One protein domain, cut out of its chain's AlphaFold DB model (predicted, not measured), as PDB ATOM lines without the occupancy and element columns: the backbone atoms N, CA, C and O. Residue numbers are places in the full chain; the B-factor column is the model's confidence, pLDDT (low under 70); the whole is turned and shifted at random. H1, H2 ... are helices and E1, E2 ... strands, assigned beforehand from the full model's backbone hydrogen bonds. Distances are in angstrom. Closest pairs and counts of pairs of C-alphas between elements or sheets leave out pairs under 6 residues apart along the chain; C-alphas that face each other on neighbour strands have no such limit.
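Overview. This is residues 311 to 411 of the 416 residues of the protein "HNH endonuclease" of Bacillus thuringiensis (UniProt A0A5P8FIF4). A strongly twisted sheet of four antiparallel strands, whose two long strands E4 and E5 both bend partway, has the short helix H2 over one face; the longer helix H1 lies off the sheet, following E1, and residues 328 to 333, of which 328 to 331 belong to H1, stick out. A long link runs from H1 to the short strand E2, paired briefly with E4 on the way and with E2 near its end. The printed part has 101 residues with two named helices and five named strands, in the order E1 H1 E2 H2 E3 E4 E5; the sheet's order is E1, E5, E4, E3. The class is mixed, helices and strands, and the whole is compact, with a radius of gyration of the C-alphas of 14.0 A and spans of 37 by 28 by 28 A.

Along the chain. E4, residues 378 to 394, is the longest strand, 28.8 A from first to last C-alpha; it bends by 114 degrees at residue 387. E5, residues 399 to 410, measures 28.5 A, bends by 76 degrees at residue 403 and ends with C-alpha 410 at (117.067, 134.540, 146.489). E1, residues 311 to 316, measures 16.4 A and begins with C-alpha 311 at (114.325, 134.367, 158.188). E3 is residues 368 to 371, E2 residues 353 to 355 and H2 residues 358 to 362. H1, residues 320 to 331, measures 16.6 A, with C-alpha 320 at (134.010, 132.074, 170.199).

Arrangement. E3, E4 and E5 form a meander, each strand the antiparallel neighbour of the one before, with hairpins E3 and E4, and E4 and E5. Between E5 and E4, N 383 and O 405 are 2.8 A apart and N 400 and O 391 are 2.9 A apart, within hydrogen-bond range. Between E4 and E3, N 370 and O 382 are 2.8 A apart. E1, an edge strand, is antiparallel to E5, with N 314 and O 404 2.8 A apart. H2 is on the sheet at a height over the sheet of 8.3 A, only just over none of its strands, with 2 C-alphas falling on E5 and 2 on E4. The closest C-alphas of H2 and E4, those of Leu 362 and Phe 383, are 7.1 A apart. H1 is only just not on the sheet, with 4 pairs of C-alphas within 10 A. H1 and H2 are apart. In H1 and H2 every O i to N i+4 pair is within hydrogen-bond range.

Size, cuts and confidence. The two C-alphas farthest apart, those of Asn 350 and Lys 376, are 41.5 A apart. The printed part has no cut. The link H1 to E2 is long, with 21 residues. The mean pLDDT of the printed part is 90.0, and no printed residue is under 70.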
ATOM      1  N   LEU A 311     113.817 133.685 157.003       90.06
ATOM      2  CA  LEU A 311     114.325 134.367 158.188       90.06
ATOM      3  C   LEU A 311     115.691 133.795 158.570       90.06
ATOM      4  O   LEU A 311     115.827 132.590 158.783       90.06
ATOM      5  N   ARG A 312     116.686 134.669 158.711       90.44
ATOM      6  CA  ARG A 312     117.985 134.354 159.315       90.44
ATOM      7  C   ARG A 312     118.188 135.207 160.555       90.44
ATOM      8  O   ARG A 312     117.834 136.381 160.571       90.44
ATOM      9  N   PHE A 313     118.759 134.621 161.595       91.94
ATOM     10  CA  PHE A 313     118.972 135.290 162.874       91.94
ATOM     11  C   PHE A 313     120.468 135.497 163.096       91.94
ATOM     12  O   PHE A 313     121.253 134.558 162.980       91.94
ATOM     13  N   GLY A 314     120.857 136.726 163.426       91.50
ATOM     14  CA  GLY A 314     122.185 137.031 163.939       91.50
ATOM     15  C   GLY A 314     122.218 136.767 165.439       91.50
ATOM     16  O   GLY A 314     121.476 137.392 166.204       91.50
ATOM     17  N   TYR A 315     123.062 135.828 165.852       92.31
ATOM     18  CA  TYR A 315     123.176 135.388 167.240       92.31
ATOM     19  C   TYR A 315     124.336 136.070 167.962       92.31
ATOM     20  O   TYR A 315     125.388 136.330 167.376       92.31
ATOM     21  N   LYS A 316     124.175 136.288 169.270       91.88
ATOM     22  CA  LYS A 316     125.264 136.705 170.158       91.88
ATOM     23  C   LYS A 316     125.602 135.595 171.147       91.88
ATOM     24  O   LYS A 316     124.741 135.178 171.921       91.88
ATOM     25  N   PHE A 317     126.868 135.188 171.138       91.50
ATOM     26  CA  PHE A 317     127.457 134.226 172.069       91.50
ATOM     27  C   PHE A 317     128.441 134.927 173.004       91.50
ATOM     28  O   PHE A 317     128.995 135.973 172.653       91.50
ATOM     29  N   ASP A 318     128.658 134.350 174.184       88.19
ATOM     30  CA  ASP A 318     129.591 134.904 175.165       88.19
ATOM     31  C   ASP A 318     131.046 134.539 174.823       88.19
ATOM     32  O   ASP A 318     131.968 135.277 175.171       88.19
ATOM     33  N   THR A 319     131.261 133.434 174.094       91.25
ATOM     34  CA  THR A 319     132.591 132.981 173.653       91.25
ATOM     35  C   THR A 319     132.612 132.521 172.192       91.25
ATOM     36  O   THR A 319     131.604 132.080 171.640       91.25
ATOM     37  N   GLU A 320     133.792 132.574 171.566       89.00
ATOM     38  CA  GLU A 320     134.010 132.074 170.199       89.00
ATOM     39  C   GLU A 320     133.827 130.547 170.097       89.00
ATOM     40  O   GLU A 320     133.313 130.051 169.097       89.00
ATOM     41  N   SER A 321     134.166 129.803 171.159       90.44
ATOM     42  CA  SER A 321     133.964 128.347 171.224       90.44
ATOM     43  C   SER A 321     132.483 127.977 171.129       90.44
ATOM     44  O   SER A 321     132.119 127.113 170.335       90.44
ATOM     45  N   GLU A 322     131.615 128.667 171.879       88.62
ATOM     46  CA  GLU A 322     130.164 128.443 171.812       88.62
ATOM     47  C   GLU A 322     129.601 128.752 170.419       88.62
ATOM     48  O   GLU A 322     128.743 128.020 169.921       88.62
ATOM     49  N   ALA A 323     130.093 129.814 169.776       88.88
ATOM     50  CA  ALA A 323     129.684 130.170 168.421       88.88
ATOM     51  C   ALA A 323     130.084 129.089 167.400       88.88
ATOM     52  O   ALA A 323     129.294 128.742 166.517       88.88
ATOM     53  N   LEU A 324     131.293 128.525 167.527       90.00
ATOM     54  CA  LEU A 324     131.789 127.475 166.638       90.00
ATOM     55  C   LEU A 324     131.020 126.158 166.819       90.00
ATOM     56  O   LEU A 324     130.635 125.530 165.830       90.00
ATOM     57  N   GLU A 325     130.762 125.762 168.067       89.12
ATOM     58  CA  GLU A 325     129.947 124.585 168.391       89.12
ATOM     59  C   GLU A 325     128.526 124.721 167.846       89.12
ATOM     60  O   GLU A 325     128.023 123.798 167.200       89.12
ATOM     61  N   PHE A 326     127.905 125.890 168.035       89.88
ATOM     62  CA  PHE A 326     126.586 126.176 167.485       89.88
ATOM     63  C   PHE A 326     126.583 126.076 165.956       89.88
ATOM     64  O   PHE A 326     125.749 125.372 165.391       89.88
ATOM     65  N   SER A 327     127.544 126.718 165.282       87.25
ATOM     66  CA  SER A 327     127.633 126.692 163.817       87.25
ATOM     67  C   SER A 327     127.824 125.276 163.267       87.25
ATOM     68  O   SER A 327     127.246 124.926 162.236       87.25
ATOM     69  N   LYS A 328     128.607 124.436 163.954       90.56
ATOM     70  CA  LYS A 328     128.781 123.029 163.577       90.56
ATOM     71  C   LYS A 328     127.470 122.253 163.717       90.56
ATOM     72  O   LYS A 328     127.057 121.586 162.771       90.56
ATOM     73  N   ALA A 329     126.800 122.381 164.860       87.81
ATOM     74  CA  ALA A 329     125.555 121.675 165.136       87.81
ATOM     75  C   ALA A 329     124.392 122.133 164.230       87.81
ATOM     76  O   ALA A 329     123.567 121.313 163.831       87.81
ATOM     77  N   GLU A 330     124.349 123.413 163.846       86.88
ATOM     78  CA  GLU A 330     123.400 123.940 162.855       86.88
ATOM     79  C   GLU A 330     123.651 123.342 161.460       86.88
ATOM     80  O   GLU A 330     122.719 122.850 160.825       86.88
ATOM     81  N   LYS A 331     124.913 123.290 160.999       87.00
ATOM     82  CA  LYS A 331     125.280 122.679 159.703       87.00
ATOM     83  C   LYS A 331     124.995 121.180 159.637       87.00
ATOM     84  O   LYS A 331     124.650 120.674 158.574       87.00
ATOM     85  N   GLU A 332     125.150 120.477 160.754       91.19
ATOM     86  CA  GLU A 332     124.855 119.045 160.873       91.19
ATOM     87  C   GLU A 332     123.348 118.763 161.069       91.19
ATOM     88  O   GLU A 332     122.950 117.602 161.160       91.19
ATOM     89  N   GLY A 333     122.497 119.798 161.120       86.50
ATOM     90  CA  GLY A 333     121.043 119.661 161.283       86.50
ATOM     91  C   GLY A 333     120.611 119.195 162.677       86.50
ATOM     92  O   GLY A 333     119.489 118.722 162.853       86.50
ATOM     93  N   MET A 334     121.492 119.310 163.675       87.88
ATOM     94  CA  MET A 334     121.240 118.876 165.053       87.88
ATOM     95  C   MET A 334     120.471 119.910 165.882       87.88
ATOM     96  O   MET A 334     119.998 119.593 166.974       87.88
ATOM     97  N   ILE A 335     120.348 121.139 165.375       88.19
ATOM     98  CA  ILE A 335     119.639 122.235 166.031       88.19
ATOM     99  C   ILE A 335     118.510 122.720 165.126       88.19
ATOM    100  O   ILE A 335     118.720 122.984 163.946       88.19
ATOM    101  N   ASN A 336     117.319 122.880 165.701       88.44
ATOM    102  CA  ASN A 336     116.172 123.497 165.036       88.44
ATOM    103  C   ASN A 336     115.637 124.663 165.865       88.44
ATOM    104  O   ASN A 336     115.710 124.641 167.091       88.44
ATOM    105  N   LEU A 337     115.058 125.671 165.218       91.75
ATOM    106  CA  LEU A 337     114.330 126.718 165.933       91.75
ATOM    107  C   LEU A 337     112.988 126.176 166.428       91.75
ATOM    108  O   LEU A 337     112.294 125.444 165.721       91.75
ATOM    109  N   TYR A 338     112.611 126.549 167.647       93.38
ATOM    110  CA  TYR A 338     111.266 126.303 168.145       93.38
ATOM    111  C   TYR A 338     110.256 127.090 167.305       93.38
ATOM    112  O   TYR A 338     110.394 128.301 167.128       93.38
ATOM    113  N   MET A 339     109.219 126.399 166.831       92.38
ATOM    114  CA  MET A 339     108.150 126.982 166.025       92.38
ATOM    115  C   MET A 339     106.814 126.843 166.750       92.38
ATOM    116  O   MET A 339     106.460 125.760 167.218       92.38
ATOM    117  N   LEU A 340     106.043 127.927 166.800       92.12
ATOM    118  CA  LEU A 340     104.688 127.958 167.339       92.12
ATOM    119  C   LEU A 340     103.704 128.171 166.187       92.12
ATOM    120  O   LEU A 340     103.688 129.238 165.582       92.12
ATOM    121  N   ASN A 341     102.878 127.167 165.882       89.88
ATOM    122  CA  ASN A 341     101.908 127.208 164.774       89.88
ATOM    123  C   ASN A 341     102.527 127.604 163.416       89.88
ATOM    124  O   ASN A 341     101.891 128.287 162.621       89.88
ATOM    125  N   GLY A 342     103.775 127.198 163.162       85.81
ATOM    126  CA  GLY A 342     104.501 127.542 161.934       85.81
ATOM    127  C   GLY A 342     105.211 128.901 161.955       85.81
ATOM    128  O   GLY A 342     105.889 129.222 160.986       85.81
ATOM    129  N   ASN A 343     105.142 129.649 163.060       89.50
ATOM    130  CA  ASN A 343     105.828 130.930 163.238       89.50
ATOM    131  C   ASN A 343     107.015 130.813 164.200       89.50
ATOM    132  O   ASN A 343     107.004 129.974 165.099       89.50
ATOM    133  N   THR A 344     108.015 131.687 164.051       92.56
ATOM    134  CA  THR A 344     109.145 131.787 164.991       92.56
ATOM    135  C   THR A 344     108.837 132.820 166.084       92.56
ATOM    136  O   THR A 344     108.841 134.022 165.795       92.56
ATOM    137  N   PRO A 345     108.546 132.403 167.331       95.75
ATOM    138  CA  PRO A 345     108.366 133.322 168.448       95.75
ATOM    139  C   PRO A 345     109.700 133.897 168.941       95.75
ATOM    140  O   PRO A 345     110.768 133.315 168.746       95.75
ATOM    141  N   LEU A 346     109.612 135.031 169.633       96.56
ATOM    142  CA  LEU A 346     110.727 135.683 170.320       96.56
ATOM    143  C   LEU A 346     110.459 135.687 171.826       96.56
ATOM    144  O   LEU A 346     109.315 135.841 172.259       96.56
ATOM    145  N   PHE A 347     111.512 135.541 172.620       97.31
ATOM    146  CA  PHE A 347     111.448 135.380 174.073       97.31
ATOM    147  C   PHE A 347     112.270 136.445 174.793       97.31
ATOM    148  O   PHE A 347     113.260 136.949 174.260       97.31
ATOM    149  N   TYR A 348     111.890 136.739 176.031       96.62
ATOM    150  CA  TYR A 348     112.745 137.441 176.980       96.62
ATOM    151  C   TYR A 348     113.758 136.479 177.612       96.62
ATOM    152  O   TYR A 348     113.608 135.257 177.562       96.62
ATOM    153  N   LYS A 349     114.794 137.029 178.257       94.44
ATOM    154  CA  LYS A 349     115.867 136.249 178.904       94.44
ATOM    155  C   LYS A 349     115.359 135.247 179.947       94.44
ATOM    156  O   LYS A 349     115.982 134.211 180.157       94.44
ATOM    157  N   ASN A 350     114.254 135.568 180.616       94.00
ATOM    158  CA  ASN A 350     113.631 134.717 181.630       94.00
ATOM    159  C   ASN A 350     112.822 133.544 181.037       94.00
ATOM    160  O   ASN A 350     112.333 132.716 181.797       94.00
ATOM    161  N   GLY A 351     112.691 133.465 179.707       92.62
ATOM    162  CA  GLY A 351     111.941 132.427 179.002       92.62
ATOM    163  C   GLY A 351     110.476 132.755 178.731       92.62
ATOM    164  O   GLY A 351     109.815 131.974 178.044       92.62
ATOM    165  N   ASP A 352     109.979 133.907 179.185       95.62
ATOM    166  CA  ASP A 352     108.642 134.367 178.822       95.62
ATOM    167  C   ASP A 352     108.588 134.741 177.338       95.62
ATOM    168  O   ASP A 352     109.529 135.302 176.767       95.62
ATOM    169  N   MET A 353     107.463 134.440 176.695       95.94
ATOM    170  CA  MET A 353     107.250 134.766 175.289       95.94
ATOM    171  C   MET A 353     107.000 136.267 175.131       95.94
ATOM    172  O   MET A 353     105.987 136.783 175.597       95.94
ATOM    173  N   ALA A 354     107.906 136.948 174.433       95.12
ATOM    174  CA  ALA A 354     107.782 138.363 174.107       95.12
ATOM    175  C   ALA A 354     106.852 138.566 172.901       95.12
ATOM    176  O   ALA A 354     105.937 139.386 172.937       95.12
ATOM    177  N   TYR A 355     107.045 137.765 171.846       94.88
ATOM    178  CA  TYR A 355     106.255 137.825 170.617       94.88
ATOM    179  C   TYR A 355     105.918 136.422 170.129       94.88
ATOM    180  O   TYR A 355     106.784 135.552 170.080       94.88
ATOM    181  N   LYS A 356     104.664 136.214 169.714       93.06
ATOM    182  CA  LYS A 356     104.216 134.945 169.113       93.06
ATOM    183  C   LYS A 356     104.802 134.718 167.720       93.06
ATOM    184  O   LYS A 356     105.011 133.578 167.325       93.06
ATOM    185  N   GLU A 357     105.056 135.803 166.994       92.19
ATOM    186  CA  GLU A 357     105.615 135.800 165.648       92.19
ATOM    187  C   GLU A 357     106.616 136.948 165.523       92.19
ATOM    188  O   GLU A 357     106.297 138.104 165.811       92.19
ATOM    189  N   CYS A 358     107.835 136.648 165.079       90.94
ATOM    190  CA  CYS A 358     108.877 137.657 164.921       90.94
ATOM    191  C   CYS A 358     108.469 138.783 163.954       90.94
ATOM    192  O   CYS A 358     108.848 139.930 164.171       90.94
ATOM    193  N   ALA A 359     107.647 138.503 162.936       87.94
ATOM    194  CA  ALA A 359     107.171 139.508 161.986       87.94
ATOM    195  C   ALA A 359     106.411 140.661 162.664       87.94
ATOM    196  O   ALA A 359     106.461 141.791 162.179       87.94
ATOM    197  N   ASP A 360     105.744 140.420 163.796       90.56
ATOM    198  CA  ASP A 360     105.060 141.481 164.541       90.56
ATOM    199  C   ASP A 360     106.042 142.452 165.193       90.56
ATOM    200  O   ASP A 360     105.785 143.657 165.209       90.56
ATOM    201  N   LYS A 361     107.203 141.957 165.644       91.81
ATOM    202  CA  LYS A 361     108.305 142.813 166.087       91.81
ATOM    203  C   LYS A 361     108.848 143.642 164.924       91.81
ATOM    204  O   LYS A 361     109.010 144.851 165.057       91.81
ATOM    205  N   LEU A 362     109.061 143.021 163.763       89.56
ATOM    206  CA  LEU A 362     109.653 143.682 162.591       89.56
ATOM    207  C   LEU A 362     108.769 144.782 161.972       89.56
ATOM    208  O   LEU A 362     109.282 145.671 161.295       89.56
ATOM    209  N   LYS A 363     107.451 144.763 162.213       86.81
ATOM    210  CA  LYS A 363     106.514 145.824 161.780       86.81
ATOM    211  C   LYS A 363     106.590 147.093 162.640       86.81
ATOM    212  O   LYS A 363     106.002 148.114 162.274       86.81
ATOM    213  N   GLN A 364     107.245 147.043 163.799       87.38
ATOM    214  CA  GLN A 364     107.310 148.165 164.731       87.38
ATOM    215  C   GLN A 364     108.240 149.280 164.217       87.38
ATOM    216  O   GLN A 364     109.320 149.019 163.694       87.38
ATOM    217  N   LYS A 365     107.847 150.548 164.399       80.12
ATOM    218  CA  LYS A 365     108.567 151.720 163.849       80.12
ATOM    219  C   LYS A 365     109.963 151.941 164.440       80.12
ATOM    220  O   LYS A 365     110.771 152.626 163.824       80.12
ATOM    221  N   GLN A 366     110.204 151.431 165.640       84.06
ATOM    222  CA  GLN A 366     111.437 151.612 166.398       84.06
ATOM    223  C   GLN A 366     112.566 150.657 165.982       84.06
ATOM    224  O   GLN A 366     113.726 150.910 166.305       84.06
ATOM    225  N   VAL A 367     112.258 149.603 165.220       84.12
ATOM    226  CA  VAL A 367     113.268 148.668 164.711       84.12
ATOM    227  C   VAL A 367     114.042 149.327 163.571       84.12
ATOM    228  O   VAL A 367     113.461 149.835 162.610       84.12
ATOM    229  N   THR A 368     115.373 149.317 163.661       88.06
ATOM    230  CA  THR A 368     116.217 149.895 162.607       88.06
ATOM    231  C   THR A 368     116.305 148.930 161.431       88.06
ATOM    232  O   THR A 368     116.776 147.806 161.586       88.06
ATOM    233  N   LYS A 369     115.886 149.387 160.248       88.50
ATOM    234  CA  LYS A 369     115.933 148.628 158.993       88.50
ATOM    235  C   LYS A 369     117.120 149.062 158.128       88.50
ATOM    236  O   LYS A 369     117.326 150.258 157.919       88.50
ATOM    237  N   LYS A 370     117.852 148.094 157.574       86.25
ATOM    238  CA  LYS A 370     118.909 148.291 156.572       86.25
ATOM    239  C   LYS A 370     118.708 147.326 155.408       86.25
ATOM    240  O   LYS A 370     118.595 146.125 155.620       86.25
ATOM    241  N   ASP A 371     118.691 147.835 154.184       82.75
ATOM    242  CA  ASP A 371     118.682 146.986 152.991       82.75
ATOM    243  C   ASP A 371     120.138 146.665 152.608       82.75
ATOM    244  O   ASP A 371     120.932 147.574 152.369       82.75
ATOM    245  N   LEU A 372     120.496 145.378 152.631       83.25
ATOM    246  CA  LEU A 372     121.858 144.864 152.405       83.25
ATOM    247  C   LEU A 372     122.000 144.083 151.084       83.25
ATOM    248  O   LEU A 372     123.111 143.725 150.704       83.25
ATOM    249  N   GLY A 373     120.887 143.790 150.405       75.44
ATOM    250  CA  GLY A 373     120.871 143.054 149.138       75.44
ATOM    251  C   GLY A 373     121.237 143.907 147.919       75.44
ATOM    252  O   GLY A 373     121.297 145.133 147.985       75.44
ATOM    253  N   ASP A 374     121.434 143.245 146.777       70.81
ATOM    254  CA  ASP A 374     121.793 143.878 145.499       70.81
ATOM    255  C   ASP A 374     120.599 144.019 144.531       70.81
ATOM    256  O   ASP A 374     120.746 144.593 143.450       70.81
ATOM    257  N   PHE A 375     119.427 143.473 144.897       74.31
ATOM    258  CA  PHE A 375     118.234 143.295 144.052       74.31
ATOM    259  C   PHE A 375     118.483 142.533 142.740       74.31
ATOM    260  O   PHE A 375     117.530 142.221 142.035       74.31
ATOM    261  N   LYS A 376     119.724 142.189 142.399       76.69
ATOM    262  CA  LYS A 376     120.087 141.445 141.195       76.69
ATOM    263  C   LYS A 376     120.006 139.950 141.443       76.69
ATOM    264  O   LYS A 376     119.476 139.231 140.609       76.69
ATOM    265  N   ASN A 377     120.526 139.510 142.580       81.25
ATOM    266  CA  ASN A 377     120.598 138.115 142.985       81.25
ATOM    267  C   ASN A 377     119.872 137.897 144.314       81.25
ATOM    268  O   ASN A 377     119.227 136.869 144.487       81.25
ATOM    269  N   HIS A 378     119.939 138.873 145.226       85.31
ATOM    270  CA  HIS A 378     119.401 138.736 146.576       85.31
ATOM    271  C   HIS A 378     118.664 140.002 147.014       85.31
ATOM    272  O   HIS A 378     119.137 141.126 146.813       85.31
ATOM    273  N   ILE A 379     117.523 139.817 147.674       85.56
ATOM    274  CA  ILE A 379     116.889 140.853 148.492       85.56
ATOM    275  C   ILE A 379     117.181 140.484 149.938       85.56
ATOM    276  O   ILE A 379     116.754 139.433 150.407       85.56
ATOM    277  N   ILE A 380     117.930 141.340 150.626       89.38
ATOM    278  CA  ILE A 380     118.269 141.154 152.035       89.38
ATOM    279  C   ILE A 380     117.861 142.416 152.769       89.38
ATOM    280  O   ILE A 380     118.404 143.493 152.510       89.38
ATOM    281  N   THR A 381     116.916 142.280 153.691       89.94
ATOM    282  CA  THR A 381     116.570 143.336 154.638       89.94
ATOM    283  C   THR A 381     116.978 142.898 156.037       89.94
ATOM    284  O   THR A 381     116.414 141.959 156.591       89.94
ATOM    285  N   ASN A 382     117.936 143.614 156.613       92.69
ATOM    286  CA  ASN A 382     118.416 143.446 157.976       92.69
ATOM    287  C   ASN A 382     117.623 144.338 158.938       92.69
ATOM    288  O   ASN A 382     117.400 145.526 158.680       92.69
ATOM    289  N   PHE A 383     117.215 143.756 160.058       93.50
ATOM    290  CA  PHE A 383     116.519 144.421 161.147       93.50
ATOM    291  C   PHE A 383     117.355 144.313 162.418       93.50
ATOM    292  O   PHE A 383     117.562 143.217 162.936       93.50
ATOM    293  N   ILE A 384     117.797 145.454 162.943       91.44
ATOM    294  CA  ILE A 384     118.531 145.525 164.209       91.44
ATOM    295  C   ILE A 384     117.516 145.675 165.336       91.44
ATOM    296  O   ILE A 384     116.722 146.623 165.337       91.44
ATOM    297  N   LEU A 385     117.550 144.738 166.284       91.62
ATOM    298  CA  LEU A 385     116.619 144.717 167.405       91.62
ATOM    299  C   LEU A 385     116.989 145.796 168.430       91.62
ATOM    300  O   LEU A 385     118.146 145.966 168.804       91.62
ATOM    301  N   ASP A 386     115.978 146.531 168.875       90.44
ATOM    302  CA  ASP A 386     116.051 147.628 169.846       90.44
ATOM    303  C   ASP A 386     115.821 147.167 171.296       90.44
ATOM    304  O   ASP A 386     115.894 147.960 172.231       90.44
ATOM    305  N   GLU A 387     115.561 145.876 171.489       92.31
ATOM    306  CA  GLU A 387     115.369 145.235 172.785       92.31
ATOM    307  C   GLU A 387     116.071 143.874 172.834       92.31
ATOM    308  O   GLU A 387     116.367 143.251 171.813       92.31
ATOM    309  N   GLU A 388     116.367 143.417 174.049       94.81
ATOM    310  CA  GLU A 388     117.063 142.156 174.280       94.81
ATOM    311  C   GLU A 388     116.099 140.969 174.137       94.81
ATOM    312  O   GLU A 388     115.317 140.666 175.038       94.81
ATOM    313  N   LEU A 389     116.182 140.297 172.985       96.50
ATOM    314  CA  LEU A 389     115.311 139.187 172.604       96.50
ATOM    315  C   LEU A 389     116.106 137.920 172.308       96.50
ATOM    316  O   LEU A 389     117.286 137.957 171.953       96.50
ATOM    317  N   TYR A 390     115.424 136.791 172.444       96.69
ATOM    318  CA  TYR A 390     115.992 135.462 172.295       96.69
ATOM    319  C   TYR A 390     115.129 134.599 171.383       96.69
ATOM    320  O   TYR A 390     113.908 134.755 171.335       96.69
ATOM    321  N   VAL A 391     115.760 133.635 170.721       95.56
ATOM    322  CA  VAL A 391     115.071 132.486 170.125       95.56
ATOM    323  C   VAL A 391     115.356 131.238 170.942       95.56
ATOM    324  O   VAL A 391     116.411 131.115 171.569       95.56
ATOM    325  N   LYS A 392     114.408 130.305 170.934       95.12
ATOM    326  CA  LYS A 392     114.543 129.009 171.595       95.12
ATOM    327  C   LYS A 392     114.959 127.957 170.575       95.12
ATOM    328  O   LYS A 392     114.333 127.853 169.520       95.12
ATOM    329  N   ILE A 393     115.984 127.177 170.897       93.25
ATOM    330  CA  ILE A 393     116.484 126.109 170.026       93.25
ATOM    331  C   ILE A 393     116.098 124.726 170.560       93.25
ATOM    332  O   ILE A 393     115.967 124.528 171.764       93.25
ATOM    333  N   LEU A 394     115.938 123.753 169.669       91.75
ATOM    334  CA  LEU A 394     115.609 122.361 169.962       91.75
ATOM    335  C   LEU A 394     116.760 121.439 169.528       91.75
ATOM    336  O   LEU A 394     117.391 121.731 168.512       91.75
ATOM    337  N   PRO A 395     117.016 120.331 170.256       88.06
ATOM    338  CA  PRO A 395     116.236 119.824 171.394       88.06
ATOM    339  C   PRO A 395     116.642 120.391 172.768       88.06
ATOM    340  O   PRO A 395     115.973 120.100 173.751       88.06
ATOM    341  N   SER A 396     117.716 121.180 172.868       88.38
ATOM    342  CA  SER A 396     118.276 121.614 174.163       88.38
ATOM    343  C   SER A 396     117.424 122.626 174.933       88.38
ATOM    344  O   SER A 396     117.713 122.903 176.093       88.38
ATOM    345  N   GLU A 397     116.421 123.221 174.287       91.56
ATOM    346  CA  GLU A 397     115.574 124.285 174.830       91.56
ATOM    347  C   GLU A 397     116.332 125.553 175.266       91.56
ATOM    348  O   GLU A 397     115.746 126.443 175.888       91.56
ATOM    349  N   LYS A 398     117.618 125.679 174.896       91.56
ATOM    350  CA  LYS A 398     118.458 126.841 175.216       91.56
ATOM    351  C   LYS A 398     117.914 128.090 174.513       91.56
ATOM    352  O   LYS A 398     117.531 128.052 173.341       91.56
ATOM    353  N   LEU A 399     117.919 129.209 175.234       94.12
ATOM    354  CA  LEU A 399     117.645 130.531 174.677       94.12
ATOM    355  C   LEU A 399     118.944 131.136 174.148       94.12
ATOM    356  O   LEU A 399     119.922 131.250 174.889       94.12
ATOM    357  N   ILE A 400     118.945 131.549 172.884       93.81
ATOM    358  CA  ILE A 400     120.071 132.244 172.254       93.81
ATOM    359  C   ILE A 400     119.663 133.675 171.956       93.81
ATOM    360  O   ILE A 400     118.609 133.920 171.368       93.81
ATOM    361  N   LYS A 401     120.505 134.621 172.376       95.56
ATOM    362  CA  LYS A 401     120.271 136.045 172.166       95.56
ATOM    363  C   LYS A 401     120.353 136.372 170.681       95.56
ATOM    364  O   LYS A 401     121.338 136.031 170.028       95.56
ATOM    365  N   VAL A 402     119.353 137.088 170.190       95.19
ATOM    366  CA  VAL A 402     119.297 137.608 168.826       95.19
ATOM    367  C   VAL A 402     119.661 139.084 168.851       95.19
ATOM    368  O   VAL A 402     119.110 139.859 169.633       95.19
ATOM    369  N   THR A 403     120.598 139.483 168.000       92.31
ATOM    370  CA  THR A 403     120.969 140.894 167.811       92.31
ATOM    371  C   THR A 403     120.322 141.494 166.574       92.31
ATOM    372  O   THR A 403     120.013 142.684 166.549       92.31
ATOM    373  N   GLU A 404     120.099 140.670 165.556       93.69
ATOM    374  CA  GLU A 404     119.519 141.092 164.288       93.69
ATOM    375  C   GLU A 404     118.743 139.960 163.617       93.69
ATOM    376  O   GLU A 404     118.976 138.781 163.887       93.69
ATOM    377  N   ILE A 405     117.814 140.327 162.740       94.25
ATOM    378  CA  ILE A 405     117.035 139.396 161.926       94.25
ATOM    379  C   ILE A 405     117.142 139.845 160.471       94.25
ATOM    380  O   ILE A 405     116.809 140.987 160.155       94.25
ATOM    381  N   ASN A 406     117.572 138.955 159.583       92.94
ATOM    382  CA  ASN A 406     117.547 139.176 158.144       92.94
ATOM    383  C   ASN A 406     116.326 138.487 157.540       92.94
ATOM    384  O   ASN A 406     116.040 137.327 157.839       92.94
ATOM    385  N   ILE A 407     115.631 139.205 156.665       91.44
ATOM    386  CA  ILE A 407     114.705 138.618 155.703       91.44
ATOM    387  C   ILE A 407     115.454 138.517 154.381       91.44
ATOM    388  O   ILE A 407     115.856 139.540 153.822       91.44
ATOM    389  N   GLU A 408     115.642 137.292 153.911       92.12
ATOM    390  CA  GLU A 408     116.426 136.967 152.726       92.12
ATOM    391  C   GLU A 408     115.534 136.328 151.666       92.12
ATOM    392  O   GLU A 408     114.736 135.433 151.948       92.12
ATOM    393  N   GLN A 409     115.660 136.798 150.431       90.12
ATOM    394  CA  GLN A 409     115.046 136.185 149.264       90.12
ATOM    395  C   GLN A 409     116.093 136.044 148.169       90.12
ATOM    396  O   GLN A 409     116.783 137.008 147.823       90.12
ATOM    397  N   GLU A 410     116.174 134.852 147.598       89.06
ATOM    398  CA  GLU A 410     117.067 134.540 146.489       89.06
ATOM    399  C   GLU A 410     116.315 134.682 145.174       89.06
ATOM    400  O   GLU A 410     115.138 134.327 145.063       89.06
ATOM    401  N   ARG A 411     116.982 135.200 144.148       84.12
ATOM    402  CA  ARG A 411     116.401 135.259 142.814       84.12
ATOM    403  C   ARG A 411     116.319 133.854 142.216       84.12
ATOM    404  O   ARG A 411     117.325 133.176 142.049       84.12
TER     405      ARG A 411